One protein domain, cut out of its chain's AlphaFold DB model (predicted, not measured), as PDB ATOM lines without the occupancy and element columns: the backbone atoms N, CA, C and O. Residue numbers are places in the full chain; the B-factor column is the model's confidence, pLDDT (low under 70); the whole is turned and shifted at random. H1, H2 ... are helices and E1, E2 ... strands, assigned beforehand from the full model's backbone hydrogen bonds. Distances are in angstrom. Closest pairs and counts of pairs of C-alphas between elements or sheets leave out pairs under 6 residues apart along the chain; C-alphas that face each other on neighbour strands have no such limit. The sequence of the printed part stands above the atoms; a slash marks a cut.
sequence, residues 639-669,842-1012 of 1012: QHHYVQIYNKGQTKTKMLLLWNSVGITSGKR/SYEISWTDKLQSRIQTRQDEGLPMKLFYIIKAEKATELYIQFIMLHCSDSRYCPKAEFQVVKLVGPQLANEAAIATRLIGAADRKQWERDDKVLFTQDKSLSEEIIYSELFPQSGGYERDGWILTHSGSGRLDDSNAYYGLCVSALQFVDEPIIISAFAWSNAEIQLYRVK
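What this domain is: This is residues 639 to 669 and 842 to 1012 of the 1012 residues of the protein "Putative cysteine proteinase" of Streblomastix strix (UniProt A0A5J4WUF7). Two strongly twisted sheets stand face to face as a sandwich, and the larger one curls round a single helix, H1, near its strands E1, E2, E12 and E4. The chain forms a jelly roll, one long hairpin wound over both sheets, with the nested antiparallel pairs E2 with E12, E3 with E11, E4 with E10 and E5 with E9. The printed part has 202 residues with twelve named strands and one named helix, in the order E1 to E6, H1, E7 to E12, and is mostly strand. The sheets, E1 - E2 - E12 - E4 - E10 - E6 - E7 and E3 - E11 - E5 - E9 - E8, are antiparallel throughout. The whole is compact, with a radius of gyration of the C-alphas of 18.0 A and spans of 52 by 47 by 31 A.

How they stand to each other: Begin at the hairpin of E1, residues 639 to 647, and E2, residues 650 to 660, where N 641 and O 656 are 2.9 A apart, within hydrogen-bond range. In the same range, E2 pairs with E12, residues 1006 to 1011, at N 657 and O 1010, 2.8 A. Next come E4, residues 865 to 873, with N 872 and O 1007 at 2.8 A, and E10, residues 978 to 987, with N 867 and O 984 at 2.8 A. E6, residues 896 to 903, follows with N 898 and O 985 at 2.8 A, then the edge strand E7, residues 933 to 937, with N 903 and O 933 at 2.8 A. H1, residues 912 to 925, is on one face of this sheet, making two layers, a helix over a sheet; its closest C-alphas to E1 are Ala 913 and Val 643, 5.7 A apart. In H1 every O i to N i+4 pair is within hydrogen-bond range. In the other sheet, look for E3, residues 843 to 851, beside E11, residues 994 to 1002, with N 849 and O 996 at 2.9 A. E5, residues 877 to 888, has N 884 and O 997 at 2.8 A; E9, residues 962 to 973, has N 883 and O 967 at 2.7 A. E8, residues 944 to 947, forms a hairpin with E9, N 946 and O 964 at 2.9 A. Where the sheets face each other, their parts are 10.5 A centre to centre and their best planes 15 degrees apart.

Where its parts are: Find C-alpha 639 at (-46.548, -4.899, -15.773), where E1 begins its 23.0 A; E2 runs 30.3 A. E5, from C-alpha 877 at (-30.175, -15.239, -29.234), runs 35.5 A, E9 35.0 A and E10 30.0 A. E3, E4 and E11 run 26.0, 26.1 and 25.9 A, E6 23.8 A, H1 19.8 A and E12 17.1 A; E7 and E8 are shorter. E12 ends at C-alpha 1011, (-46.537, -15.615, -10.789).

The domain as a whole: The C-alphas farthest apart, of Pro 907 and Gly 957, are 55.5 A apart. Residues 670 to 841 are cut out, and C-alphas 669 and 842 are 15.1 A apart across the cut. The links E3 to E4 and E8 to E9 are long. Mean pLDDT of the printed part is 81.7; 39 residues are under 70, among them 854 to 863 and 949 to 961.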
ATOM      1  N   GLN A 639     -45.097  -4.931 -15.652       92.25
ATOM      2  CA  GLN A 639     -46.548  -4.899 -15.773       92.25
ATOM      3  C   GLN A 639     -47.184  -5.956 -14.873       92.25
ATOM      4  O   GLN A 639     -46.674  -7.071 -14.737       92.25
ATOM      5  N   HIS A 640     -48.318  -5.602 -14.269       92.25
ATOM      6  CA  HIS A 640     -49.116  -6.506 -13.448       92.25
ATOM      7  C   HIS A 640     -50.366  -6.914 -14.220       92.25
ATOM      8  O   HIS A 640     -51.225  -6.079 -14.502       92.25
ATOM      9  N   HIS A 641     -50.484  -8.204 -14.515       91.19
ATOM     10  CA  HIS A 641     -51.631  -8.774 -15.209       91.19
ATOM     11  C   HIS A 641     -52.385  -9.706 -14.265       91.19
ATOM     12  O   HIS A 641     -51.808 -10.622 -13.679       91.19
ATOM     13  N   TYR A 642     -53.683  -9.472 -14.082       90.12
ATOM     14  CA  TYR A 642     -54.532 -10.359 -13.290       90.12
ATOM     15  C   TYR A 642     -55.159 -11.399 -14.208       90.12
ATOM     16  O   TYR A 642     -56.063 -11.097 -14.982       90.12
ATOM     17  N   VAL A 643     -54.687 -12.637 -14.101       90.69
ATOM     18  CA  VAL A 643     -55.140 -13.746 -14.939       90.69
ATOM     19  C   VAL A 643     -56.026 -14.693 -14.145       90.69
ATOM     20  O   VAL A 643     -55.705 -15.089 -13.021       90.69
ATOM     21  N   GLN A 644     -57.160 -15.069 -14.732       87.12
ATOM     22  CA  GLN A 644     -58.010 -16.123 -14.196       87.12
ATOM     23  C   GLN A 644     -57.495 -17.470 -14.683       87.12
ATOM     24  O   GLN A 644     -57.403 -17.725 -15.882       87.12
ATOM     25  N   ILE A 645     -57.161 -18.335 -13.738       83.44
ATOM     26  CA  ILE A 645     -56.689 -19.687 -14.012       83.44
ATOM     27  C   ILE A 645     -57.665 -20.694 -13.424       83.44
ATOM     28  O   ILE A 645     -58.210 -20.500 -12.334       83.44
ATOM     29  N   TYR A 646     -57.851 -21.799 -14.132       78.19
ATOM     30  CA  TYR A 646     -58.602 -22.932 -13.622       78.19
ATOM     31  C   TYR A 646     -57.617 -23.954 -13.064       78.19
ATOM     32  O   TYR A 646     -56.865 -24.576 -13.811       78.19
ATOM     33  N   ASN A 647     -57.576 -24.101 -11.739       68.69
ATOM     34  CA  ASN A 647     -56.666 -25.033 -11.079       68.69
ATOM     35  C   ASN A 647     -57.431 -25.859 -10.036       68.69
ATOM     36  O   ASN A 647     -58.073 -25.298  -9.149       68.69
ATOM     37  N   LYS A 648     -57.361 -27.194 -10.144       67.50
ATOM     38  CA  LYS A 648     -58.022 -28.162  -9.241       67.50
ATOM     39  C   LYS A 648     -59.520 -27.886  -9.020       67.50
ATOM     40  O   LYS A 648     -59.996 -27.892  -7.890       67.50
ATOM     41  N   GLY A 649     -60.269 -27.624 -10.092       69.62
ATOM     42  CA  GLY A 649     -61.728 -27.471 -10.019       69.62
ATOM     43  C   GLY A 649     -62.234 -26.079  -9.612       69.62
ATOM     44  O   GLY A 649     -63.445 -25.873  -9.583       69.62
ATOM     45  N   GLN A 650     -61.346 -25.122  -9.310       74.75
ATOM     46  CA  GLN A 650     -61.702 -23.760  -8.896       74.75
ATOM     47  C   GLN A 650     -61.027 -22.710  -9.787       74.75
ATOM     48  O   GLN A 650     -59.836 -22.811 -10.094       74.75
ATOM     49  N   THR A 651     -61.777 -21.665 -10.144       81.19
ATOM     50  CA  THR A 651     -61.223 -20.466 -10.784       81.19
ATOM     51  C   THR A 651     -60.540 -19.607  -9.729       81.19
ATOM     52  O   THR A 651     -61.170 -19.190  -8.757       81.19
ATOM     53  N   LYS A 652     -59.246 -19.339  -9.904       84.50
ATOM     54  CA  LYS A 652     -58.467 -18.458  -9.029       84.50
ATOM     55  C   LYS A 652     -57.903 -17.310  -9.852       84.50
ATOM     56  O   LYS A 652     -57.350 -17.535 -10.923       84.50
ATOM     57  N   THR A 653     -58.006 -16.091  -9.337       87.56
ATOM     58  CA  THR A 653     -57.299 -14.941  -9.909       87.56
ATOM     59  C   THR A 653     -55.872 -14.937  -9.376       87.56
ATOM     60  O   THR A 653     -55.657 -15.004  -8.163       87.56
ATOM     61  N   LYS A 654     -54.890 -14.889 -10.274       89.12
ATOM     62  CA  LYS A 654     -53.465 -14.816  -9.944       89.12
ATOM     63  C   LYS A 654     -52.830 -13.597 -10.589       89.12
ATOM     64  O   LYS A 654     -53.221 -13.198 -11.681       89.12
ATOM     65  N   MET A 655     -51.858 -13.012  -9.898       92.75
ATOM     66  CA  MET A 655     -51.080 -11.890 -10.409       92.75
ATOM     67  C   MET A 655     -49.868 -12.434 -11.166       92.75
ATOM     68  O   MET A 655     -48.987 -13.061 -10.574       92.75
ATOM     69  N   LEU A 656     -49.849 -12.208 -12.475       93.44
ATOM     70  CA  LEU A 656     -48.717 -12.469 -13.348       93.44
ATOM     71  C   LEU A 656     -47.910 -11.176 -13.501       93.44
ATOM     72  O   LEU A 656     -48.427 -10.146 -13.931       93.44
ATOM     73  N   LEU A 657     -46.642 -11.244 -13.126       94.00
ATOM     74  CA  LEU A 657     -45.650 -10.201 -13.314       94.00
ATOM     75  C   LEU A 657     -44.955 -10.415 -14.659       94.00
ATOM     76  O   LEU A 657     -44.491 -11.526 -14.935       94.00
ATOM     77  N   LEU A 658     -44.878  -9.358 -15.466       93.88
ATOM     78  CA  LEU A 658     -44.179  -9.333 -16.749       93.88
ATOM     79  C   LEU A 658     -43.117  -8.229 -16.736       93.88
ATOM     80  O   LEU A 658     -43.472  -7.056 -16.654       93.88
ATOM     81  N   TRP A 659     -41.842  -8.594 -16.874       93.62
ATOM     82  CA  TRP A 659     -40.753  -7.651 -17.153       93.62
ATOM     83  C   TRP A 659     -40.414  -7.675 -18.641       93.62
ATOM     84  O   TRP A 659     -40.226  -8.746 -19.225       93.62
ATOM     85  N   ASN A 660     -40.296  -6.493 -19.241       92.06
ATOM     86  CA  ASN A 660     -39.840  -6.326 -20.618       92.06
ATOM     87  C   ASN A 660     -38.375  -5.884 -20.625       92.06
ATOM     88  O   ASN A 660     -37.987  -5.035 -19.824       92.06
ATOM     89  N   SER A 661     -37.567  -6.443 -21.528       90.50
ATOM     90  CA  SER A 661     -36.181  -6.003 -21.686       90.50
ATOM     91  C   SER A 661     -36.076  -4.562 -22.155       90.50
ATOM     92  O   SER A 661     -36.817  -4.134 -23.038       90.50
ATOM     93  N   VAL A 662     -35.101  -3.845 -21.611       88.62
ATOM     94  CA  VAL A 662     -34.746  -2.483 -22.006       88.62
ATOM     95  C   VAL A 662     -33.577  -2.499 -22.982       88.62
ATOM     96  O   VAL A 662     -32.685  -3.344 -22.887       88.62
ATOM     97  N   GLY A 663     -33.567  -1.568 -23.936       86.44
ATOM     98  CA  GLY A 663     -32.446  -1.409 -24.862       86.44
ATOM     99  C   GLY A 663     -31.229  -0.811 -24.155       86.44
ATOM    100  O   GLY A 663     -31.312   0.281 -23.610       86.44
ATOM    101  N   ILE A 664     -30.074  -1.475 -24.209       79.31
ATOM    102  CA  ILE A 664     -28.841  -1.048 -23.511       79.31
ATOM    103  C   ILE A 664     -28.308   0.296 -24.045       79.31
ATOM    104  O   ILE A 664     -27.605   1.026 -23.345       79.31
ATOM    105  N   THR A 665     -28.671   0.663 -25.274       67.00
ATOM    106  CA  THR A 665     -28.311   1.938 -25.911       67.00
ATOM    107  C   THR A 665     -29.242   3.100 -25.549       67.00
ATOM    108  O   THR A 665     -29.027   4.212 -26.038       67.00
ATOM    109  N   SER A 666     -30.266   2.900 -24.706       54.91
ATOM    110  CA  SER A 666     -31.167   3.978 -24.291       54.91
ATOM    111  C   SER A 666     -30.413   4.976 -23.408       54.91
ATOM    112  O   SER A 666     -30.126   4.713 -22.243       54.91
ATOM    113  N   GLY A 667     -30.032   6.118 -23.978       58.28
ATOM    114  CA  GLY A 667     -29.063   7.061 -23.409       58.28
ATOM    115  C   GLY A 667     -29.467   7.829 -22.142       58.28
ATOM    116  O   GLY A 667     -28.916   8.906 -21.928       58.28
ATOM    117  N   LYS A 668     -30.408   7.337 -21.324       68.31
ATOM    118  CA  LYS A 668     -30.773   7.901 -20.011       68.31
ATOM    119  C   LYS A 668     -31.273   6.795 -19.078       68.31
ATOM    120  O   LYS A 668     -32.248   6.131 -19.414       68.31
ATOM    121  N   ARG A 669     -30.629   6.630 -17.920       80.62
ATOM    122  CA  ARG A 669     -31.048   5.682 -16.864       80.62
ATOM    123  C   ARG A 669     -31.916   6.394 -15.831       80.62
ATOM    124  O   ARG A 669     -31.692   7.577 -15.575       80.62
ATOM    125  N   SER A 842     -27.718  -6.149 -27.094       90.06
ATOM    126  CA  SER A 842     -28.593  -4.989 -27.316       90.06
ATOM    127  C   SER A 842     -29.615  -4.756 -26.203       90.06
ATOM    128  O   SER A 842     -30.096  -3.633 -26.064       90.06
ATOM    129  N   TYR A 843     -29.951  -5.783 -25.418       90.69
ATOM    130  CA  TYR A 843     -31.055  -5.746 -24.460       90.69
ATOM    131  C   TYR A 843     -30.658  -6.290 -23.087       90.69
ATOM    132  O   TYR A 843     -29.895  -7.253 -22.991       90.69
ATOM    133  N   GLU A 844     -31.218  -5.689 -22.037       92.06
ATOM    134  CA  GLU A 844     -31.049  -6.082 -20.636       92.06
ATOM    135  C   GLU A 844     -32.414  -6.272 -19.953       92.06
ATOM    136  O   GLU A 844     -33.330  -5.480 -20.159       92.06
ATOM    137  N   ILE A 845     -32.547  -7.288 -19.099       92.62
ATOM    138  CA  ILE A 845     -33.574  -7.352 -18.047       92.62
ATOM    139  C   ILE A 845     -32.865  -7.359 -16.697       92.62
ATOM    140  O   ILE A 845     -31.992  -8.196 -16.475       92.62
ATOM    141  N   SER A 846     -33.305  -6.487 -15.790       92.31
ATOM    142  CA  SER A 846     -32.892  -6.456 -14.386       92.31
ATOM    143  C   SER A 846     -34.112  -6.641 -13.478       92.31
ATOM    144  O   SER A 846     -35.102  -5.918 -13.609       92.31
ATOM    145  N   TRP A 847     -34.072  -7.599 -12.548       93.31
ATOM    146  CA  TRP A 847     -35.176  -7.832 -11.606       93.31
ATOM    147  C   TRP A 847     -34.684  -8.252 -10.222       93.31
ATOM    148  O   TRP A 847     -33.567  -8.753 -10.063       93.31
ATOM    149  N   THR A 848     -35.533  -8.029  -9.218       92.94
ATOM    150  CA  THR A 848     -35.290  -8.448  -7.834       92.94
ATOM    151  C   THR A 848     -36.306  -9.489  -7.379       92.94
ATOM    152  O   THR A 848     -37.444  -9.546  -7.855       92.94
ATOM    153  N   ASP A 849     -35.882 -10.352  -6.459       91.69
ATOM    154  CA  ASP A 849     -36.718 -11.387  -5.866       91.69
ATOM    155  C   ASP A 849     -36.248 -11.779  -4.459       91.69
ATOM    156  O   ASP A 849     -35.180 -11.363  -4.023       91.69
ATOM    157  N   LYS A 850     -37.035 -12.578  -3.736       90.69
ATOM    158  CA  LYS A 850     -36.710 -13.082  -2.400       90.69
ATOM    159  C   LYS A 850     -37.029 -14.579  -2.318       90.69
ATOM    160  O   LYS A 850     -38.152 -15.003  -2.602       90.69
ATOM    161  N   LEU A 851     -36.052 -15.388  -1.913       88.44
ATOM    162  CA  LEU A 851     -36.253 -16.781  -1.511       88.44
ATOM    163  C   LEU A 851     -36.436 -16.819   0.007       88.44
ATOM    164  O   LEU A 851     -35.498 -16.555   0.749       88.44
ATOM    165  N   GLN A 852     -37.637 -17.158   0.471       83.81
ATOM    166  CA  GLN A 852     -37.958 -17.224   1.899       83.81
ATOM    167  C   GLN A 852     -38.221 -18.670   2.327       83.81
ATOM    168  O   GLN A 852     -39.018 -19.364   1.689       83.81
ATOM    169  N   SER A 853     -37.579 -19.128   3.408       74.44
ATOM    170  CA  SER A 853     -37.881 -20.434   4.007       74.44
ATOM    171  C   SER A 853     -39.246 -20.399   4.705       74.44
ATOM    172  O   SER A 853     -39.586 -19.433   5.383       74.44
ATOM    173  N   ARG A 854     -40.048 -21.461   4.552       64.12
ATOM    174  CA  ARG A 854     -41.346 -21.612   5.248       64.12
ATOM    175  C   ARG A 854     -41.230 -22.332   6.596       64.12
ATOM    176  O   ARG A 854     -42.243 -22.528   7.259       64.12
ATOM    177  N   ILE A 855     -40.031 -22.780   6.967       61.66
ATOM    178  CA  ILE A 855     -39.782 -23.638   8.128       61.66
ATOM    179  C   ILE A 855     -38.689 -22.972   8.976       61.66
ATOM    180  O   ILE A 855     -37.595 -22.730   8.475       61.66
ATOM    181  N   GLN A 856     -38.992 -22.682  10.249       55.94
ATOM    182  CA  GLN A 856     -38.066 -22.091  11.239       55.94
ATOM    183  C   GLN A 856     -37.075 -23.112  11.837       55.94
ATOM    184  O   GLN A 856     -36.300 -22.796  12.731       55.94
ATOM    185  N   THR A 857     -37.123 -24.374  11.406       54.69
ATOM    186  CA  THR A 857     -36.295 -25.461  11.943       54.69
ATOM    187  C   THR A 857     -35.374 -26.057  10.884       54.69
ATOM    188  O   THR A 857     -35.766 -26.316   9.747       54.69
ATOM    189  N   ARG A 858     -34.123 -26.266  11.308       49.97
ATOM    190  CA  ARG A 858     -32.992 -26.824  10.560       49.97
ATOM    191  C   ARG A 858     -33.354 -28.117   9.824       49.97
ATOM    192  O   ARG A 858     -33.857 -29.052  10.442       49.97
ATOM    193  N   GLN A 859     -32.965 -28.227   8.555       51.09
ATOM    194  CA  GLN A 859     -32.727 -29.521   7.910       51.09
ATOM    195  C   GLN A 859     -31.479 -29.434   7.034       51.09
ATOM    196  O   GLN A 859     -31.450 -28.690   6.055       51.09
ATOM    197  N   ASP A 860     -30.470 -30.245   7.358       51.56
ATOM    198  CA  ASP A 860     -29.314 -30.481   6.484       51.56
ATOM    199  C   ASP A 860     -29.743 -31.227   5.185       51.56
ATOM    200  O   ASP A 860     -29.005 -31.226   4.201       51.56
ATOM    201  N   GLU A 861     -30.983 -31.755   5.153       52.72
ATOM    202  CA  GLU A 861     -31.661 -32.456   4.043       52.72
ATOM    203  C   GLU A 861     -33.099 -31.931   3.779       52.72
ATOM    204  O   GLU A 861     -34.077 -32.677   3.796       52.72
ATOM    205  N   GLY A 862     -33.262 -30.621   3.566       59.00
ATOM    206  CA  GLY A 862     -34.553 -30.021   3.183       59.00
ATOM    207  C   GLY A 862     -34.837 -30.052   1.671       59.00
ATOM    208  O   GLY A 862     -33.927 -30.141   0.850       59.00
ATOM    209  N   LEU A 863     -36.112 -29.917   1.272       66.75
ATOM    210  CA  LEU A 863     -36.466 -29.679  -0.137       66.75
ATOM    211  C   LEU A 863     -35.994 -28.275  -0.568       66.75
ATOM    212  O   LEU A 863     -36.339 -27.311   0.116       66.75
ATOM    213  N   PRO A 864     -35.304 -28.127  -1.717       75.88
ATOM    214  CA  PRO A 864     -34.846 -26.829  -2.210       75.88
ATOM    215  C   PRO A 864     -36.009 -25.853  -2.355       75.88
ATOM    216  O   PRO A 864     -37.049 -26.190  -2.938       75.88
ATOM    217  N   MET A 865     -35.816 -24.632  -1.859       86.81
ATOM    218  CA  MET A 865     -36.713 -23.526  -2.171       86.81
ATOM    219  C   MET A 865     -36.454 -23.119  -3.615       86.81
ATOM    220  O   MET A 865     -35.300 -22.960  -3.999       86.81
ATOM    221  N   LYS A 866     -37.510 -23.009  -4.427       90.62
ATOM    222  CA  LYS A 866     -37.397 -22.761  -5.869       90.62
ATOM    223  C   LYS A 866     -38.279 -21.607  -6.318       90.62
ATOM    224  O   LYS A 866     -39.439 -21.521  -5.919       90.62
ATOM    225  N   LEU A 867     -37.735 -20.790  -7.209       93.31
ATOM    226  CA  LEU A 867     -38.445 -19.789  -7.989       93.31
ATOM    227  C   LEU A 867     -38.454 -20.220  -9.449       93.31
ATOM    228  O   LEU A 867     -37.431 -20.635  -9.993       93.31
ATOM    229  N   PHE A 868     -39.626 -20.115 -10.066       95.12
ATOM    230  CA  PHE A 868     -39.840 -20.452 -11.464       95.12
ATOM    231  C   PHE A 868     -40.206 -19.192 -12.236       95.12
ATOM    232  O   PHE A 868     -41.091 -18.438 -11.827       95.12
ATOM    233  N   TYR A 869     -39.542 -19.015 -13.369       96.19
ATOM    234  CA  TYR A 869     -39.793 -17.958 -14.333       96.19
ATOM    235  C   TYR A 869     -39.934 -18.568 -15.721       96.19
ATOM    236  O   TYR A 869     -39.396 -19.643 -16.001       96.19
ATOM    237  N   ILE A 870     -40.629 -17.865 -16.606       95.19
ATOM    238  CA  ILE A 870     -40.648 -18.182 -18.034       95.19
ATOM    239  C   ILE A 870     -40.029 -17.010 -18.789       95.19
ATOM    240  O   ILE A 870     -40.439 -15.870 -18.603       95.19
ATOM    241  N   ILE A 871     -39.047 -17.299 -19.633       94.81
ATOM    242  CA  ILE A 871     -38.396 -16.357 -20.540       94.81
ATOM    243  C   ILE A 871     -38.983 -16.579 -21.930       94.81
ATOM    244  O   ILE A 871     -38.987 -17.704 -22.425       94.81
ATOM    245  N   LYS A 872     -39.447 -15.520 -22.584       92.00
ATOM    246  CA  LYS A 872     -39.817 -15.542 -24.000       92.00
ATOM    247  C   LYS A 872     -38.813 -14.709 -24.777       92.00
ATOM    248  O   LYS A 872     -38.591 -13.559 -24.417       92.00
ATOM    249  N   ALA A 873     -38.227 -15.277 -25.826       90.44
ATOM    250  CA  ALA A 873     -37.320 -14.560 -26.717       90.44
ATOM    251  C   ALA A 873     -37.977 -14.353 -28.080       90.44
ATOM    252  O   ALA A 873     -38.507 -15.300 -28.661       90.44
ATOM    253  N   GLU A 874     -37.924 -13.132 -28.610       87.50
ATOM    254  CA  GLU A 874     -38.492 -12.806 -29.926       87.50
ATOM    255  C   GLU A 874     -37.833 -13.635 -31.048       87.50
ATOM    256  O   GLU A 874     -38.489 -14.170 -31.944       87.50
ATOM    257  N   LYS A 875     -36.514 -13.827 -30.970       89.94
ATOM    258  CA  LYS A 875     -35.701 -14.583 -31.933       89.94
ATOM    259  C   LYS A 875     -34.573 -15.337 -31.233       89.94
ATOM    260  O   LYS A 875     -34.272 -15.072 -30.069       89.94
ATOM    261  N   ALA A 876     -33.935 -16.246 -31.968       91.06
ATOM    262  CA  ALA A 876     -32.767 -16.969 -31.481       91.06
ATOM    263  C   ALA A 876     -31.655 -15.993 -31.055       91.06
ATOM    264  O   ALA A 876     -31.330 -15.056 -31.790       91.06
ATOM    265  N   THR A 877     -31.086 -16.198 -29.871       91.25
ATOM    266  CA  THR A 877     -30.175 -15.239 -29.234       91.25
ATOM    267  C   THR A 877     -29.257 -15.931 -28.233       91.25
ATOM    268  O   THR A 877     -29.611 -16.961 -27.663       91.25
ATOM    269  N   GLU A 878     -28.076 -15.364 -28.008       89.94
ATOM    270  CA  GLU A 878     -27.222 -15.756 -26.887       89.94
ATOM    271  C   GLU A 878     -27.752 -15.092 -25.617       89.94
ATOM    272  O   GLU A 878     -27.932 -13.871 -25.591       89.94
ATOM    273  N   LEU A 879     -28.007 -15.892 -24.584       90.56
ATOM    274  CA  LEU A 879     -28.492 -15.430 -23.292       90.56
ATOM    275  C   LEU A 879     -27.374 -15.531 -22.259       90.56
ATOM    276  O   LEU A 879     -26.791 -16.597 -22.060       90.56
ATOM    277  N   TYR A 880     -27.123 -14.426 -21.568       90.88
ATOM    278  CA  TYR A 880     -26.165 -14.330 -20.471       90.88
ATOM    279  C   TYR A 880     -26.932 -13.975 -19.206       90.88
ATOM    280  O   TYR A 880     -27.628 -12.965 -19.205       90.88
ATOM    281  N   ILE A 881     -26.825 -14.786 -18.153       90.69
ATOM    282  CA  ILE A 881     -27.519 -14.560 -16.882       90.69
ATOM    283  C   ILE A 881     -26.497 -14.397 -15.757       90.69
ATOM    284  O   ILE A 881     -25.570 -15.199 -15.639       90.69
ATOM    285  N   GLN A 882     -26.698 -13.383 -14.917       90.19
ATOM    286  CA  GLN A 882     -25.949 -13.152 -13.685       90.19
ATOM    287  C   GLN A 882     -26.913 -12.984 -12.511       90.19
ATOM    288  O   GLN A 882     -27.820 -12.158 -12.558       90.19
ATOM    289  N   PHE A 883     -26.658 -13.710 -11.430       90.06
ATOM    290  CA  PHE A 883     -27.293 -13.538 -10.131       90.06
ATOM    291  C   PHE A 883     -26.286 -12.997  -9.117       90.06
ATOM    292  O   PHE A 883     -25.130 -13.429  -9.077       90.06
ATOM    293  N   ILE A 884     -26.748 -12.065  -8.289       89.00
ATOM    294  CA  ILE A 884     -26.103 -11.603  -7.059       89.00
ATOM    295  C   ILE A 884     -27.127 -11.840  -5.952       89.00
ATOM    296  O   ILE A 884     -28.202 -11.243  -5.975       89.00
ATOM    297  N   MET A 885     -26.834 -12.753  -5.031       88.62
ATOM    298  CA  MET A 885     -27.741 -13.129  -3.951       88.62
ATOM    299  C   MET A 885     -27.143 -12.743  -2.602       88.62
ATOM    300  O   MET A 885     -25.976 -13.032  -2.342       88.62
ATOM    301  N   LEU A 886     -27.940 -12.098  -1.757       85.75
ATOM    302  CA  LEU A 886     -27.545 -11.588  -0.448       85.75
ATOM    303  C   LEU A 886     -28.356 -12.297   0.633       85.75
ATOM    304  O   LEU A 886     -29.584 -12.341   0.559       85.75
ATOM    305  N   HIS A 887     -27.674 -12.851   1.629       82.62
ATOM    306  CA  HIS A 887     -28.299 -13.529   2.756       82.62
ATOM    307  C   HIS A 887     -27.706 -13.013   4.064       82.62
ATOM    308  O   HIS A 887     -26.592 -13.382   4.432       82.62
ATOM    309  N   CYS A 888     -28.461 -12.165   4.756       76.06
ATOM    310  CA  CYS A 888     -28.072 -11.602   6.041       76.06
ATOM    311  C   CYS A 888     -28.623 -12.480   7.157       76.06
ATOM    312  O   CYS A 888     -29.829 -12.475   7.371       76.06
ATOM    313  N   SER A 889     -27.785 -13.249   7.849       72.12
ATOM    314  CA  SER A 889     -28.260 -14.202   8.854       72.12
ATOM    315  C   SER A 889     -27.202 -14.441   9.917       72.12
ATOM    316  O   SER A 889     -26.045 -14.690   9.597       72.12
ATOM    317  N   ASP A 890     -27.628 -14.504  11.179       66.12
ATOM    318  CA  ASP A 890     -26.770 -14.884  12.313       66.12
ATOM    319  C   ASP A 890     -26.266 -16.348  12.207       66.12
ATOM    320  O   ASP A 890     -25.480 -16.838  13.020       66.12
ATOM    321  N   SER A 891     -26.730 -17.077  11.188       64.94
ATOM    322  CA  SER A 891     -26.271 -18.403  10.805       64.94
ATOM    323  C   SER A 891     -24.930 -18.371  10.061       64.94
ATOM    324  O   SER A 891     -24.789 -17.777   8.993       64.94
ATOM    325  N   ARG A 892     -23.970 -19.177  10.530       64.75
ATOM    326  CA  ARG A 892     -22.687 -19.414   9.837       64.75
ATOM    327  C   ARG A 892     -22.773 -20.394   8.653       64.75
ATOM    328  O   ARG A 892     -21.738 -20.826   8.151       64.75
ATOM    329  N   TYR A 893     -23.971 -20.780   8.208       71.50
ATOM    330  CA  TYR A 893     -24.156 -21.713   7.087       71.50
ATOM    331  C   TYR A 893     -24.311 -20.975   5.752       71.50
ATOM    332  O   TYR A 893     -25.191 -20.126   5.611       71.50
ATOM    333  N   CYS A 894     -23.483 -21.341   4.769       76.88
ATOM    334  CA  CYS A 894     -23.586 -20.839   3.402       76.88
ATOM    335  C   CYS A 894     -24.788 -21.467   2.681       76.88
ATOM    336  O   CYS A 894     -24.845 -22.701   2.587       76.88
ATOM    337  N   PRO A 895     -25.731 -20.675   2.142       82.00
ATOM    338  CA  PRO A 895     -26.787 -21.225   1.313       82.00
ATOM    339  C   PRO A 895     -26.220 -21.789   0.010       82.00
ATOM    340  O   PRO A 895     -25.477 -21.120  -0.700       82.00
ATOM    341  N   LYS A 896     -26.652 -22.994  -0.363       84.75
ATOM    342  CA  LYS A 896     -26.321 -23.585  -1.665       84.75
ATOM    343  C   LYS A 896     -27.343 -23.136  -2.692       84.75
ATOM    344  O   LYS A 896     -28.437 -23.704  -2.739       84.75
ATOM    345  N   ALA A 897     -27.007 -22.119  -3.474       86.75
ATOM    346  CA  ALA A 897     -27.866 -21.610  -4.534       86.75
ATOM    347  C   ALA A 897     -27.468 -22.176  -5.901       86.75
ATOM    348  O   ALA A 897     -26.289 -22.285  -6.214       86.75
ATOM    349  N   GLU A 898     -28.457 -22.530  -6.722       90.12
ATOM    350  CA  GLU A 898     -28.234 -22.940  -8.105       90.12
ATOM    351  C   GLU A 898     -29.321 -22.431  -9.054       90.12
ATOM    352  O   GLU A 898     -30.481 -22.289  -8.654       90.12
ATOM    353  N   PHE A 899     -28.988 -22.225 -10.333       92.69
ATOM    354  CA  PHE A 899     -29.989 -21.983 -11.373       92.69
ATOM    355  C   PHE A 899     -29.815 -22.866 -12.614       92.69
ATOM    356  O   PHE A 899     -28.721 -23.329 -12.950       92.69
ATOM    357  N   GLN A 900     -30.926 -23.068 -13.322       94.25
ATOM    358  CA  GLN A 900     -30.977 -23.790 -14.589       94.25
ATOM    359  C   GLN A 900     -31.956 -23.143 -15.568       94.25
ATOM    360  O   GLN A 900     -33.032 -22.682 -15.173       94.25
ATOM    361  N   VAL A 901     -31.600 -23.175 -16.852       93.94
ATOM    362  CA  VAL A 901     -32.459 -22.765 -17.963       93.94
ATOM    363  C   VAL A 901     -32.832 -23.996 -18.781       93.94
ATOM    364  O   VAL A 901     -31.969 -24.771 -19.198       93.94
ATOM    365  N   VAL A 902     -34.127 -24.183 -19.017       93.56
ATOM    366  CA  VAL A 902     -34.689 -25.315 -19.758       93.56
ATOM    367  C   VAL A 902     -35.476 -24.829 -20.970       93.56
ATOM    368  O   VAL A 902     -36.145 -23.798 -20.930       93.56
ATOM    369  N   LYS A 903     -35.441 -25.591 -22.056       90.88
ATOM    370  CA  LYS A 903     -36.354 -25.443 -23.184       90.88
ATOM    371  C   LYS A 903     -37.661 -26.143 -22.835       90.88
ATOM    372  O   LYS A 903     -37.649 -27.346 -22.570       90.88
ATOM    373  N   LEU A 904     -38.757 -25.386 -22.813       90.00
ATOM    374  CA  LEU A 904     -40.069 -25.925 -22.468       90.00
ATOM    375  C   LEU A 904     -40.638 -26.713 -23.650       90.00
ATOM    376  O   LEU A 904     -40.674 -26.219 -24.778       90.00
ATOM    377  N   VAL A 905     -41.094 -27.930 -23.377       79.50
ATOM    378  CA  VAL A 905     -41.747 -28.831 -24.326       79.50
ATOM    379  C   VAL A 905     -43.197 -29.018 -23.875       79.50
ATOM    380  O   VAL A 905     -43.471 -29.186 -22.686       79.50
ATOM    381  N   GLY A 906     -44.154 -28.947 -24.807       69.81
ATOM    382  CA  GLY A 906     -45.576 -29.109 -24.490       69.81
ATOM    383  C   GLY A 906     -46.514 -28.185 -25.282       69.81
ATOM    384  O   GLY A 906     -46.107 -27.637 -26.309       69.81
ATOM    385  N   PRO A 907     -47.784 -28.032 -24.846       64.12
ATOM    386  CA  PRO A 907     -48.782 -27.211 -25.536       64.12
ATOM    387  C   PRO A 907     -48.332 -25.750 -25.653       64.12
ATOM    388  O   PRO A 907     -47.692 -25.217 -24.745       64.12
ATOM    389  N   GLN A 908     -48.679 -25.096 -26.769       68.50
ATOM    390  CA  GLN A 908     -48.302 -23.701 -27.010       68.50
ATOM    391  C   GLN A 908     -48.776 -22.816 -25.851       68.50
ATOM    392  O   GLN A 908     -49.967 -22.769 -25.535       68.50
ATOM    393  N   LEU A 909     -47.843 -22.080 -25.239       83.25
ATOM    394  CA  LEU A 909     -48.134 -21.020 -24.273       83.25
ATOM    395  C   LEU A 909     -48.717 -19.812 -25.026       83.25
ATOM    396  O   LEU A 909     -48.063 -18.793 -25.238       83.25
ATOM    397  N   ALA A 910     -49.945 -19.988 -25.515       78.12
ATOM    398  CA  ALA A 910     -50.608 -19.082 -26.447       78.12
ATOM    399  C   ALA A 910     -51.084 -17.776 -25.789       78.12
ATOM    400  O   ALA A 910     -51.303 -16.788 -26.484       78.12
ATOM    401  N   ASN A 911     -51.256 -17.761 -24.463       86.94
ATOM    402  CA  ASN A 911     -51.688 -16.594 -23.698       86.94
ATOM    403  C   ASN A 911     -51.135 -16.606 -22.260       86.94
ATOM    404  O   ASN A 911     -50.563 -17.592 -21.791       86.94
ATOM    405  N   GLU A 912     -51.346 -15.506 -21.542       88.50
ATOM    406  CA  GLU A 912     -50.869 -15.312 -20.170       88.50
ATOM    407  C   GLU A 912     -51.466 -16.303 -19.160       88.50
ATOM    408  O   GLU A 912     -50.783 -16.716 -18.223       88.50
ATOM    409  N   ALA A 913     -52.708 -16.756 -19.364       87.06
ATOM    410  CA  ALA A 913     -53.327 -17.772 -18.511       87.06
ATOM    411  C   ALA A 913     -52.620 -19.135 -18.644       87.06
ATOM    412  O   ALA A 913     -52.417 -19.827 -17.641       87.06
ATOM    413  N   ALA A 914     -52.184 -19.508 -19.854       88.69
ATOM    414  CA  ALA A 914     -51.387 -20.710 -20.092       88.69
ATOM    415  C   ALA A 914     -49.993 -20.601 -19.451       88.69
ATOM    416  O   ALA A 914     -49.543 -21.543 -18.795       88.69
ATOM    417  N   ILE A 915     -49.345 -19.434 -19.565       91.31
ATOM    418  CA  ILE A 915     -48.056 -19.134 -18.914       91.31
ATOM    419  C   ILE A 915     -48.184 -19.255 -17.389       91.31
ATOM    420  O   ILE A 915     -47.409 -19.972 -16.755       91.31
ATOM    421  N   ALA A 916     -49.198 -18.621 -16.794       90.50
ATOM    422  CA  ALA A 916     -49.446 -18.679 -15.356       90.50
ATOM    423  C   ALA A 916     -49.759 -20.102 -14.875       90.50
ATOM    424  O   ALA A 916     -49.241 -20.536 -13.847       90.50
ATOM    425  N   THR A 917     -50.547 -20.864 -15.639       89.38
ATOM    426  CA  THR A 917     -50.844 -22.273 -15.333       89.38
ATOM    427  C   THR A 917     -49.575 -23.126 -15.361       89.38
ATOM    428  O   THR A 917     -49.361 -23.931 -14.453       89.38
ATOM    429  N   ARG A 918     -48.692 -22.922 -16.352       90.69
ATOM    430  CA  ARG A 918     -47.404 -23.629 -16.451       90.69
ATOM    431  C   ARG A 918     -46.488 -23.309 -15.271       90.69
ATOM    432  O   ARG A 918     -45.942 -24.230 -14.667       90.69
ATOM    433  N   LEU A 919     -46.363 -22.030 -14.915       92.50
ATOM    434  CA  LEU A 919     -45.578 -21.565 -13.768       92.50
ATOM    435  C   LEU A 919     -46.080 -22.154 -12.444       92.50
ATOM    436  O   LEU A 919     -45.285 -22.653 -11.651       92.50
ATOM    437  N   ILE A 920     -47.395 -22.150 -12.219       90.00
ATOM    438  CA  ILE A 920     -47.998 -22.693 -10.994       90.00
ATOM    439  C   ILE A 920     -47.851 -24.207 -10.937       90.00
ATOM    440  O   ILE A 920     -47.513 -24.738  -9.885       90.00
ATOM    441  N   GLY A 921     -48.033 -24.902 -12.061       88.81
ATOM    442  CA  GLY A 921     -47.784 -26.337 -12.141       88.81
ATOM    443  C   GLY A 921     -46.338 -26.690 -11.789       88.81
ATOM    444  O   GLY A 921     -46.108 -27.630 -11.030       88.81
ATOM    445  N   ALA A 922     -45.364 -25.922 -12.289       90.50
ATOM    446  CA  ALA A 922     -43.954 -26.106 -11.951       90.50
ATOM    447  C   ALA A 922     -43.664 -25.809 -10.469       90.50
ATOM    448  O   ALA A 922     -42.970 -26.588  -9.816       90.50
ATOM    449  N   ALA A 923     -44.248 -24.739  -9.919       88.38
ATOM    450  CA  ALA A 923     -44.117 -24.372  -8.510       88.38
ATOM    451  C   ALA A 923     -44.734 -25.421  -7.565       88.38
ATOM    452  O   ALA A 923     -44.071 -25.849  -6.620       88.38
ATOM    453  N   ASP A 924     -45.951 -25.898  -7.855       86.44
ATOM    454  CA  ASP A 924     -46.647 -26.940  -7.085       86.44
ATOM    455  C   ASP A 924     -45.861 -28.263  -7.096       86.44
ATOM    456  O   ASP A 924     -45.769 -28.945  -6.075       86.44
ATOM    457  N   ARG A 925     -45.261 -28.621  -8.242       89.12
ATOM    458  CA  ARG A 925     -44.424 -29.825  -8.392       89.12
ATOM    459  C   ARG A 925     -42.988 -29.644  -7.896       89.12
ATOM    460  O   ARG A 925     -42.269 -30.632  -7.777       89.12
ATOM    461  N   LYS A 926     -42.549 -28.405  -7.657       87.12
ATOM    462  CA  LYS A 926     -41.149 -28.022  -7.404       87.12
ATOM    463  C   LYS A 926     -40.167 -28.486  -8.496       87.12
ATOM    464  O   LYS A 926     -38.979 -28.687  -8.222       87.12
ATOM    465  N   GLN A 927     -40.623 -28.639  -9.737       90.50
ATOM    466  CA  GLN A 927     -39.788 -28.999 -10.890       90.50
ATOM    467  C   GLN A 927     -40.490 -28.710 -12.223       90.50
ATOM    468  O   GLN A 927     -41.722 -28.685 -12.297       90.50
ATOM    469  N   TRP A 928     -39.685 -28.542 -13.275       91.50
ATOM    470  CA  TRP A 928     -40.144 -28.543 -14.667       91.50
ATOM    471  C   TRP A 928     -40.650 -29.934 -15.093       91.50
ATOM    472  O   TRP A 928     -40.531 -30.904 -14.338       91.50
ATOM    473  N   GLU A 929     -41.285 -30.040 -16.260       87.50
ATOM    474  CA  GLU A 929     -41.792 -31.331 -16.744       87.50
ATOM    475  C   GLU A 929     -40.654 -32.238 -17.212       87.50
ATOM    476  O   GLU A 929     -39.571 -31.772 -17.547       87.50
ATOM    477  N   ARG A 930     -40.889 -33.557 -17.212       82.44
ATOM    478  CA  ARG A 930     -39.843 -34.543 -17.537       82.44
ATOM    479  C   ARG A 930     -39.299 -34.399 -18.960       82.44
ATOM    480  O   ARG A 930     -38.141 -34.733 -19.182       82.44
ATOM    481  N   ASP A 931     -40.122 -33.901 -19.879       84.69
ATOM    482  CA  ASP A 931     -39.759 -33.705 -21.284       84.69
ATOM    483  C   ASP A 931     -39.088 -32.340 -21.542       84.69
ATOM    484  O   ASP A 931     -38.565 -32.112 -22.634       84.69
ATOM    485  N   ASP A 932     -39.061 -31.437 -20.549       89.25
ATOM    486  CA  ASP A 932     -38.358 -30.155 -20.652       89.25
ATOM    487  C   ASP A 932     -36.839 -30.395 -20.638       89.25
ATOM    488  O   ASP A 932     -36.291 -31.049 -19.747       89.25
ATOM    489  N   LYS A 933     -36.123 -29.848 -21.625       88.56
ATOM    490  CA  LYS A 933     -34.691 -30.123 -21.818       88.56
ATOM    491  C   LYS A 933     -33.830 -29.023 -21.206       88.56
ATOM    492  O   LYS A 933     -33.939 -27.872 -21.617       88.56
ATOM    493  N   VAL A 934     -32.908 -29.370 -20.306       90.56
ATOM    494  CA  VAL A 934     -31.893 -28.428 -19.798       90.56
ATOM    495  C   VAL A 934     -31.026 -27.928 -20.956       90.56
ATOM    496  O   VAL A 934     -30.430 -28.725 -21.680       90.56
ATOM    497  N   LEU A 935     -30.984 -26.607 -21.139       89.19
ATOM    498  CA  LEU A 935     -30.128 -25.945 -22.123       89.19
ATOM    499  C   LEU A 935     -28.756 -25.664 -21.527       89.19
ATOM    500  O   LEU A 935     -27.741 -26.072 -22.081       89.19
ATOM    501  N   PHE A 936     -28.747 -24.985 -20.384       91.50
ATOM    502  CA  PHE A 936     -27.546 -24.706 -19.616       91.50
ATOM    503  C   PHE A 936     -27.899 -24.499 -18.142       91.50
ATOM    504  O   PHE A 936     -29.040 -24.202 -17.776       91.50
ATOM    505  N   THR A 937     -26.898 -24.679 -17.293       90.75
ATOM    506  CA  THR A 937     -26.959 -24.429 -15.852       90.75
ATOM    507  C   THR A 937     -25.952 -23.350 -15.490       90.75
ATOM    508  O   THR A 937     -25.224 -22.861 -16.355       90.75
ATOM    509  N   GLN A 938     -25.879 -23.000 -14.211       85.81
ATOM    510  CA  GLN A 938     -24.792 -22.161 -13.725       85.81
ATOM    511  C   GLN A 938     -23.407 -22.730 -14.058       85.81
ATOM    512  O   GLN A 938     -23.192 -23.949 -14.025       85.81
ATOM    513  N   ASP A 939     -22.466 -21.835 -14.331       80.38
ATOM    514  CA  ASP A 939     -21.055 -22.151 -14.470       80.38
ATOM    515  C   ASP A 939     -20.395 -22.151 -13.087       80.38
ATOM    516  O   ASP A 939     -20.133 -21.109 -12.479       80.38
ATOM    517  N   LYS A 940     -20.100 -23.353 -12.584       75.44
ATOM    518  CA  LYS A 940     -19.468 -23.542 -11.271       75.44
ATOM    519  C   LYS A 940     -18.073 -22.915 -11.181       75.44
ATOM    520  O   LYS A 940     -17.614 -22.667 -10.078       75.44
ATOM    521  N   SER A 941     -17.399 -22.658 -12.306       65.25
ATOM    522  CA  SER A 941     -16.066 -22.035 -12.320       65.25
ATOM    523  C   SER A 941     -16.087 -20.507 -12.198       65.25
ATOM    524  O   SER A 941     -15.037 -19.898 -11.988       65.25
ATOM    525  N   LEU A 942     -17.267 -19.896 -12.342       66.44
ATOM    526  CA  LEU A 942     -17.499 -18.452 -12.218       66.44
ATOM    527  C   LEU A 942     -18.400 -18.122 -11.015       66.44
ATOM    528  O   LEU A 942     -18.808 -16.973 -10.855       66.44
ATOM    529  N   SER A 943     -18.753 -19.137 -10.220       72.25
ATOM    530  CA  SER A 943     -19.605 -18.999  -9.042       72.25
ATOM    531  C   SER A 943     -18.742 -18.809  -7.796       72.25
ATOM    532  O   SER A 943     -17.782 -19.550  -7.602       72.25
ATOM    533  N   GLU A 944     -19.086 -17.832  -6.961       72.81
ATOM    534  CA  GLU A 944     -18.329 -17.482  -5.750       72.81
ATOM    535  C   GLU A 944     -19.278 -17.280  -4.563       72.81
ATOM    536  O   GLU A 944     -20.340 -16.661  -4.704       72.81
ATOM    537  N   GLU A 945     -18.863 -17.775  -3.396       75.69
ATOM    538  CA  GLU A 945     -19.586 -17.700  -2.123       75.69
ATOM    539  C   GLU A 945     -18.695 -17.016  -1.079       75.69
ATOM    540  O   GLU A 945     -17.589 -17.479  -0.794       75.69
ATOM    541  N   ILE A 946     -19.145 -15.890  -0.522       72.12
ATOM    542  CA  ILE A 946     -18.305 -15.013   0.308       72.12
ATOM    543  C   ILE A 946     -19.010 -14.710   1.628       72.12
ATOM    544  O   ILE A 946     -20.157 -14.264   1.630       72.12
ATOM    545  N   ILE A 947     -18.296 -14.909   2.739       72.06
ATOM    546  CA  ILE A 947     -18.709 -14.457   4.076       72.06
ATOM    547  C   ILE A 947     -18.445 -12.956   4.174       72.06
ATOM    548  O   ILE A 947     -17.334 -12.522   3.870       72.06
ATOM    549  N   TYR A 948     -19.432 -12.167   4.606       70.44
ATOM    550  CA  TYR A 948     -19.320 -10.702   4.614       70.44
ATOM    551  C   TYR A 948     -19.356 -10.043   6.003       70.44
ATOM    552  O   TYR A 948     -19.398  -8.820   6.070       70.44
ATOM    553  N   SER A 949     -19.304 -10.813   7.095       55.72
ATOM    554  CA  SER A 949     -19.579 -10.398   8.487       55.72
ATOM    555  C   SER A 949     -18.998  -9.052   8.974       55.72
ATOM    556  O   SER A 949     -19.596  -8.442   9.845       55.72
ATOM    557  N   GLU A 950     -17.914  -8.525   8.392       48.28
ATOM    558  CA  GLU A 950     -17.274  -7.244   8.772       48.28
ATOM    559  C   GLU A 950     -17.696  -6.022   7.910       48.28
ATOM    560  O   GLU A 950     -17.157  -4.926   8.056       48.28
ATOM    561  N   LEU A 951     -18.625  -6.180   6.955       52.25
ATOM    562  CA  LEU A 951     -18.963  -5.136   5.963       52.25
ATOM    563  C   LEU A 951     -20.233  -4.334   6.284       52.25
ATOM    564  O   LEU A 951     -20.478  -3.303   5.655       52.25
ATOM    565  N   PHE A 952     -21.036  -4.797   7.248       54.41
ATOM    566  CA  PHE A 952     -22.304  -4.184   7.658       54.41
ATOM    567  C   PHE A 952     -22.302  -3.799   9.139       54.41
ATOM    568  O   PHE A 952     -22.796  -4.566   9.966       54.41
ATOM    569  N   PRO A 953     -21.857  -2.589   9.510       48.53
ATOM    570  CA  PRO A 953     -22.356  -1.992  10.733       48.53
ATOM    571  C   PRO A 953     -23.821  -1.606  10.490       48.53
ATOM    572  O   PRO A 953     -24.110  -0.716   9.688       48.53
ATOM    573  N   GLN A 954     -24.769  -2.259  11.169       47.97
ATOM    574  CA  GLN A 954     -26.132  -1.721  11.216       47.97
ATOM    575  C   GLN A 954     -26.109  -0.321  11.851       47.97
ATOM    576  O   GLN A 954     -25.171   0.034  12.574       47.97
ATOM    577  N   SER A 955     -27.157   0.475  11.628       40.06
ATOM    578  CA  SER A 955     -27.426   1.710  12.373       40.06
ATOM    579  C   SER A 955     -27.516   1.402  13.879       40.06
ATOM    580  O   SER A 955     -28.579   1.101  14.411       40.06
ATOM    581  N   GLY A 956     -26.365   1.413  14.559       43.28
ATOM    582  CA  GLY A 956     -26.202   0.907  15.926       43.28
ATOM    583  C   GLY A 956     -24.842   0.261  16.236       43.28
ATOM    584  O   GLY A 956     -24.559   0.036  17.407       43.28
ATOM    585  N   GLY A 957     -23.989  -0.003  15.234       49.78
ATOM    586  CA  GLY A 957     -22.604  -0.463  15.433       49.78
ATOM    587  C   GLY A 957     -22.423  -1.967  15.680       49.78
ATOM    588  O   GLY A 957     -21.320  -2.384  16.015       49.78
ATOM    589  N   TYR A 958     -23.475  -2.777  15.516       50.03
ATOM    590  CA  TYR A 958     -23.390  -4.239  15.584       50.03
ATOM    591  C   TYR A 958     -23.225  -4.834  14.178       50.03
ATOM    592  O   TYR A 958     -23.997  -4.505  13.271       50.03
ATOM    593  N   GLU A 959     -22.230  -5.705  14.023       57.19
ATOM    594  CA  GLU A 959     -21.959  -6.506  12.824       57.19
ATOM    595  C   GLU A 959     -22.782  -7.808  12.881       57.19
ATOM    596  O   GLU A 959     -22.768  -8.503  13.898       57.19
ATOM    597  N   ARG A 960     -23.536  -8.126  11.818       56.59
ATOM    598  CA  ARG A 960     -24.211  -9.430  11.654       56.59
ATOM    599  C   ARG A 960     -23.499 -10.253  10.583       56.59
ATOM    600  O   ARG A 960     -23.158  -9.718   9.527       56.59
ATOM    601  N   ASP A 961     -23.353 -11.553  10.834       64.38
ATOM    602  CA  ASP A 961     -22.845 -12.516   9.854       64.38
ATOM    603  C   ASP A 961     -23.772 -12.606   8.621       64.38
ATOM    604  O   ASP A 961     -24.965 -12.283   8.661       64.38
ATOM    605  N   GLY A 962     -23.219 -13.036   7.485       74.00
ATOM    606  CA  GLY A 962     -24.010 -13.329   6.296       74.00
ATOM    607  C   GLY A 962     -23.180 -13.700   5.069       74.00
ATOM    608  O   GLY A 962     -21.947 -13.733   5.112       74.00
ATOM    609  N   TRP A 963     -23.884 -13.988   3.970       78.12
ATOM    610  CA  TRP A 963     -23.327 -14.529   2.733       78.12
ATOM    611  C   TRP A 963     -23.711 -13.735   1.486       78.12
ATOM    612  O   TRP A 963     -24.850 -13.290   1.327       78.12
ATOM    613  N   ILE A 964     -22.755 -13.634   0.567       79.56
ATOM    614  CA  ILE A 964     -22.941 -13.153  -0.800       79.56
ATOM    615  C   ILE A 964     -22.673 -14.323  -1.738       79.56
ATOM    616  O   ILE A 964     -21.602 -14.926  -1.684       79.56
ATOM    617  N   LEU A 965     -23.627 -14.616  -2.616       83.81
ATOM    618  CA  LEU A 965     -23.530 -15.698  -3.588       83.81
ATOM    619  C   LEU A 965     -23.655 -15.118  -4.992       83.81
ATOM    620  O   LEU A 965     -24.673 -14.516  -5.342       83.81
ATOM    621  N   THR A 966     -22.633 -15.308  -5.815       83.19
ATOM    622  CA  THR A 966     -22.619 -14.810  -7.192       83.19
ATOM    623  C   THR A 966     -22.626 -16.001  -8.131       83.19
ATOM    624  O   THR A 966     -21.781 -16.879  -8.020       83.19
ATOM    625  N   HIS A 967     -23.614 -16.060  -9.021       85.25
ATOM    626  CA  HIS A 967     -23.812 -17.198  -9.914       85.25
ATOM    627  C   HIS A 967     -24.057 -16.694 -11.323       85.25
ATOM    628  O   HIS A 967     -24.894 -15.816 -11.531       85.25
ATOM    629  N   SER A 968     -23.351 -17.248 -12.298       85.31
ATOM    630  CA  SER A 968     -23.462 -16.818 -13.686       85.31
ATOM    631  C   SER A 968     -23.547 -17.998 -14.640       85.31
ATOM    632  O   SER A 968     -23.252 -19.136 -14.280       85.31
ATOM    633  N   GLY A 969     -24.014 -17.749 -15.856       85.25
ATOM    634  CA  GLY A 969     -24.065 -18.767 -16.897       85.25
ATOM    635  C   GLY A 969     -24.570 -18.203 -18.212       85.25
ATOM    636  O   GLY A 969     -25.243 -17.170 -18.251       85.25
ATOM    637  N   SER A 970     -24.241 -18.889 -19.298       87.56
ATOM    638  CA  SER A 970     -24.723 -18.542 -20.629       87.56
ATOM    639  C   SER A 970     -25.078 -19.760 -21.453       87.56
ATOM    640  O   SER A 970     -24.587 -20.870 -21.240       87.56
ATOM    641  N   GLY A 971     -25.924 -19.516 -22.442       87.12
ATOM    642  CA  GLY A 971     -26.229 -20.470 -23.485       87.12
ATOM    643  C   GLY A 971     -27.102 -19.848 -24.561       87.12
ATOM    644  O   GLY A 971     -27.644 -18.750 -24.412       87.12
ATOM    645  N   ARG A 972     -27.244 -20.580 -25.660       88.50
ATOM    646  CA  ARG A 972     -28.021 -20.142 -26.810       88.50
ATOM    647  C   ARG A 972     -29.490 -20.528 -26.660       88.50
ATOM    648  O   ARG A 972     -29.815 -21.671 -26.342       88.50
ATOM    649  N   LEU A 973     -30.373 -19.574 -26.926       89.81
ATOM    650  CA  LEU A 973     -31.792 -19.810 -27.162       89.81
ATOM    651  C   LEU A 973     -31.977 -20.022 -28.670       89.81
ATOM    652  O   LEU A 973     -31.764 -19.096 -29.451       89.81
ATOM    653  N   ASP A 974     -32.302 -21.245 -29.087       82.75
ATOM    654  CA  ASP A 974     -32.226 -21.651 -30.501       82.75
ATOM    655  C   ASP A 974     -33.454 -21.272 -31.344       82.75
ATOM    656  O   ASP A 974     -33.336 -21.103 -32.558       82.75
ATOM    657  N   ASP A 975     -34.622 -21.108 -30.721       80.25
ATOM    658  CA  ASP A 975     -35.897 -20.917 -31.417       80.25
ATOM    659  C   ASP A 975     -36.433 -19.485 -31.273       80.25
ATOM    660  O   ASP A 975     -36.391 -18.893 -30.191       80.25
ATOM    661  N   SER A 976     -37.002 -18.955 -32.361       76.00
ATOM    662  CA  SER A 976     -37.705 -17.665 -32.379       76.00
ATOM    663  C   SER A 976     -39.115 -17.783 -31.806       76.00
ATOM    664  O   SER A 976     -39.825 -18.743 -32.099       76.00
ATOM    665  N   ASN A 977     -39.519 -16.797 -31.000       76.19
ATOM    666  CA  ASN A 977     -40.803 -16.741 -30.296       76.19
ATOM    667  C   ASN A 977     -41.090 -17.955 -29.397       76.19
ATOM    668  O   ASN A 977     -42.247 -18.296 -29.147       76.19
ATOM    669  N   ALA A 978     -40.037 -18.598 -28.894       82.69
ATOM    670  CA  ALA A 978     -40.148 -19.735 -27.994       82.69
ATOM    671  C   ALA A 978     -40.082 -19.322 -26.520       82.69
ATOM    672  O   ALA A 978     -39.552 -18.267 -26.160       82.69
ATOM    673  N   TYR A 979     -40.615 -20.205 -25.678       89.56
ATOM    674  CA  TYR A 979     -40.639 -20.056 -24.231       89.56
ATOM    675  C   TYR A 979     -39.641 -21.010 -23.577       89.56
ATOM    676  O   TYR A 979     -39.591 -22.204 -23.877       89.56
ATOM    677  N   TYR A 980     -38.885 -20.475 -22.635       93.12
ATOM    678  CA  TYR A 980     -37.841 -21.163 -21.896       93.12
ATOM    679  C   TYR A 980     -38.136 -21.031 -20.405       93.12
ATOM    680  O   TYR A 980     -38.598 -19.992 -19.945       93.12
ATOM    681  N   GLY A 981     -37.908 -22.085 -19.635       93.50
ATOM    682  CA  GLY A 981     -38.088 -22.073 -18.191       93.50
ATOM    683  C   GLY A 981     -36.785 -21.693 -17.503       93.50
ATOM    684  O   GLY A 981     -35.749 -22.279 -17.794       93.50
ATOM    685  N   LEU A 982     -36.826 -20.763 -16.557       95.94
ATOM    686  CA  LEU A 982     -35.720 -20.476 -15.646       95.94
ATOM    687  C   LEU A 982     -36.130 -20.913 -14.240       95.94
ATOM    688  O   LEU A 982     -37.170 -20.504 -13.729       95.94
ATOM    689  N   CYS A 983     -35.322 -21.765 -13.619       94.94
ATOM    690  CA  CYS A 983     -35.501 -22.170 -12.231       94.94
ATOM    691  C   CYS A 983     -34.296 -21.706 -11.423       94.94
ATOM    692  O   CYS A 983     -33.174 -22.084 -11.746       94.94
ATOM    693  N   VAL A 984     -34.546 -20.951 -10.358       93.69
ATOM    694  CA  VAL A 984     -33.549 -20.572  -9.349       93.69
ATOM    695  C   VAL A 984     -33.886 -21.320  -8.073       93.69
ATOM    696  O   VAL A 984     -35.055 -21.406  -7.702       93.69
ATOM    697  N   SER A 985     -32.896 -21.898  -7.413       91.00
ATOM    698  CA  SER A 985     -33.089 -22.719  -6.227       91.00
ATOM    699  C   SER A 985     -32.058 -22.414  -5.157       91.00
ATOM    700  O   SER A 985     -30.933 -22.077  -5.496       91.00
ATOM    701  N   ALA A 986     -32.430 -22.545  -3.886       88.50
ATOM    702  CA  ALA A 986     -31.484 -22.489  -2.779       88.50
ATOM    703  C   ALA A 986     -31.807 -23.526  -1.698       88.50
ATOM    704  O   ALA A 986     -32.972 -23.865  -1.452       88.50
ATOM    705  N   LEU A 987     -30.751 -24.018  -1.059       83.75
ATOM    706  CA  LEU A 987     -30.757 -24.965   0.052       83.75
ATOM    707  C   LEU A 987     -29.941 -24.408   1.222       83.75
ATOM    708  O   LEU A 987     -29.117 -23.521   1.031       83.75
ATOM    709  N   GLN A 988     -30.125 -24.984   2.413       76.69
ATOM    710  CA  GLN A 988     -29.283 -24.721   3.590       76.69
ATOM    711  C   GLN A 988     -29.320 -23.263   4.100       76.69
ATOM    712  O   GLN A 988     -28.296 -22.713   4.487       76.69
ATOM    713  N   PHE A 989     -30.508 -22.647   4.147       76.62
ATOM    714  CA  PHE A 989     -30.731 -21.355   4.811       76.62
ATOM    715  C   PHE A 989     -31.999 -21.387   5.676       76.62
ATOM    716  O   PHE A 989     -32.946 -22.116   5.367       76.62
ATOM    717  N   VAL A 990     -31.997 -20.631   6.777       67.50
ATOM    718  CA  VAL A 990     -33.086 -20.565   7.766       67.50
ATOM    719  C   VAL A 990     -33.310 -19.097   8.140       67.50
ATOM    720  O   VAL A 990     -32.382 -18.294   8.056       67.50
ATOM    721  N   ASP A 991     -34.539 -18.771   8.541       71.62
ATOM    722  CA  ASP A 991     -34.973 -17.455   9.029       71.62
ATOM    723  C   ASP A 991     -35.068 -16.368   7.948       71.62
ATOM    724  O   ASP A 991     -36.140 -16.171   7.365       71.62
ATOM    725  N   GLU A 992     -33.961 -15.673   7.686       79.94
ATOM    726  CA  GLU A 992     -33.919 -14.473   6.851       79.94
ATOM    727  C   GLU A 992     -33.970 -14.828   5.352       79.94
ATOM    728  O   GLU A 992     -33.411 -15.840   4.911       79.94
ATOM    729  N   PRO A 993     -34.680 -14.040   4.525       85.75
ATOM    730  CA  PRO A 993     -34.802 -14.331   3.107       85.75
ATOM    731  C   PRO A 993     -33.479 -14.094   2.372       85.75
ATOM    732  O   PRO A 993     -32.772 -13.118   2.616       85.75
ATOM    733  N   ILE A 994     -33.192 -14.940   1.383       87.75
ATOM    734  CA  ILE A 994     -32.141 -14.660   0.405       87.75
ATOM    735  C   ILE A 994     -32.704 -13.650  -0.593       87.75
ATOM    736  O   ILE A 994     -33.629 -13.964  -1.350       87.75
ATOM    737  N   ILE A 995     -32.146 -12.445  -0.604       90.06
ATOM    738  CA  ILE A 995     -32.465 -11.405  -1.578       90.06
ATOM    739  C   ILE A 995     -31.724 -11.716  -2.873       90.06
ATOM    740  O   ILE A 995     -30.518 -11.933  -2.866       90.06
ATOM    741  N   ILE A 996     -32.435 -11.744  -3.994       91.31
ATOM    742  CA  ILE A 996     -31.896 -12.060  -5.313       91.31
ATOM    743  C   ILE A 996     -31.949 -10.806  -6.177       91.31
ATOM    744  O   ILE A 996     -33.018 -10.238  -6.386       91.31
ATOM    745  N   SER A 997     -30.808 -10.434  -6.745       92.25
ATOM    746  CA  SER A 997     -30.688  -9.497  -7.862       92.25
ATOM    747  C   SER A 997     -30.253 -10.270  -9.094       92.25
ATOM    748  O   SER A 997     -29.246 -10.979  -9.058       92.25
ATOM    749  N   ALA A 998     -30.994 -10.144 -10.185       92.50
ATOM    750  CA  ALA A 998     -30.748 -10.919 -11.386       92.50
ATOM    751  C   ALA A 998     -30.704 -10.036 -12.630       92.50
ATOM    752  O   ALA A 998     -31.477  -9.085 -12.763       92.50
ATOM    753  N   PHE A 999     -29.801 -10.397 -13.537       92.31
ATOM    754  CA  PHE A 999     -29.528  -9.705 -14.788       92.31
ATOM    755  C   PHE A 999     -29.534 -10.711 -15.926       92.31
ATOM    756  O   PHE A 999     -28.915 -11.771 -15.818       92.31
ATOM    757  N   ALA A1000     -30.200 -10.371 -17.022       92.50
ATOM    758  CA  ALA A1000     -30.174 -11.143 -18.252       92.50
ATOM    759  C   ALA A1000     -29.852 -10.235 -19.445       92.50
ATOM    760  O   ALA A1000     -30.528  -9.227 -19.646       92.50
ATOM    761  N   TRP A1001     -28.859 -10.613 -20.250       92.50
ATOM    762  CA  TRP A1001     -28.428  -9.870 -21.439       92.50
ATOM    763  C   TRP A1001     -28.571 -10.701 -22.712       92.50
ATOM    764  O   TRP A1001     -28.275 -11.898 -22.716       92.50
ATOM    765  N   SER A1002     -29.033 -10.061 -23.791       91.94
ATOM    766  CA  SER A1002     -29.400 -10.726 -25.047       91.94
ATOM    767  C   SER A1002     -29.335  -9.789 -26.266       91.94
ATOM    768  O   SER A1002     -29.490  -8.573 -26.162       91.94
ATOM    769  N   ASN A1003     -29.137 -10.357 -27.460       90.12
ATOM    770  CA  ASN A1003     -29.236  -9.662 -28.756       90.12
ATOM    771  C   ASN A1003     -30.662  -9.613 -29.342       90.12
ATOM    772  O   ASN A1003     -30.885  -9.074 -30.430       90.12
ATOM    773  N   ALA A1004     -31.627 -10.185 -28.629       91.31
ATOM    774  CA  ALA A1004     -33.049 -10.145 -28.936       91.31
ATOM    775  C   ALA A1004     -33.833  -9.624 -27.734       91.31
ATOM    776  O   ALA A1004     -33.419  -9.861 -26.594       91.31
ATOM    777  N   GLU A1005     -34.975  -8.992 -28.004       91.50
ATOM    778  CA  GLU A1005     -35.932  -8.648 -26.959       91.50
ATOM    779  C   GLU A1005     -36.374  -9.916 -26.244       91.50
ATOM    780  O   GLU A1005     -36.709 -10.940 -26.860       91.50
ATOM    781  N   ILE A1006     -36.320  -9.842 -24.920       92.94
ATOM    782  CA  ILE A1006     -36.761 -10.912 -24.046       92.94
ATOM    783  C   ILE A1006     -37.822 -10.377 -23.090       92.94
ATOM    784  O   ILE A1006     -37.826  -9.209 -22.701       92.94
ATOM    785  N   GLN A1007     -38.744 -11.257 -22.726       93.62
ATOM    786  CA  GLN A1007     -39.777 -11.017 -21.728       93.62
ATOM    787  C   GLN A1007     -39.624 -12.051 -20.621       93.62
ATOM    788  O   GLN A1007     -39.407 -13.230 -20.906       93.62
ATOM    789  N   LEU A1008     -39.748 -11.621 -19.368       95.12
ATOM    790  CA  LEU A1008     -39.675 -12.492 -18.202       95.12
ATOM    791  C   LEU A1008     -41.028 -12.509 -17.490       95.12
ATOM    792  O   LEU A1008     -41.566 -11.459 -17.156       95.12
ATOM    793  N   TYR A1009     -41.549 -13.702 -17.228       95.12
ATOM    794  CA  TYR A1009     -42.832 -13.924 -16.568       95.12
ATOM    795  C   TYR A1009     -42.649 -14.616 -15.221       95.12
ATOM    796  O   TYR A1009     -41.929 -15.614 -15.127       95.12
ATOM    797  N   ARG A1010     -43.371 -14.147 -14.199       94.31
ATOM    798  CA  ARG A1010     -43.427 -14.768 -12.867       94.31
ATOM    799  C   ARG A1010     -44.819 -14.646 -12.260       94.31
ATOM    800  O   ARG A1010     -45.438 -13.596 -12.343       94.31
ATOM    801  N   VAL A1011     -45.300 -15.686 -11.588       91.81
ATOM    802  CA  VAL A1011     -46.537 -15.615 -10.789       91.81
ATOM    803  C   VAL A1011     -46.186 -15.242  -9.345       91.81
ATOM    804  O   VAL A1011     -45.285 -15.862  -8.775       91.81
ATOM    805  N   LYS A1012     -46.887 -14.256  -8.766       83.06
ATOM    806  CA  LYS A1012     -46.788 -13.907  -7.336       83.06
ATOM    807  C   LYS A1012     -47.739 -14.720  -6.451       83.06
ATOM    808  O   LYS A1012     -48.865 -15.071  -6.892       83.06
TER     809      LYS A1012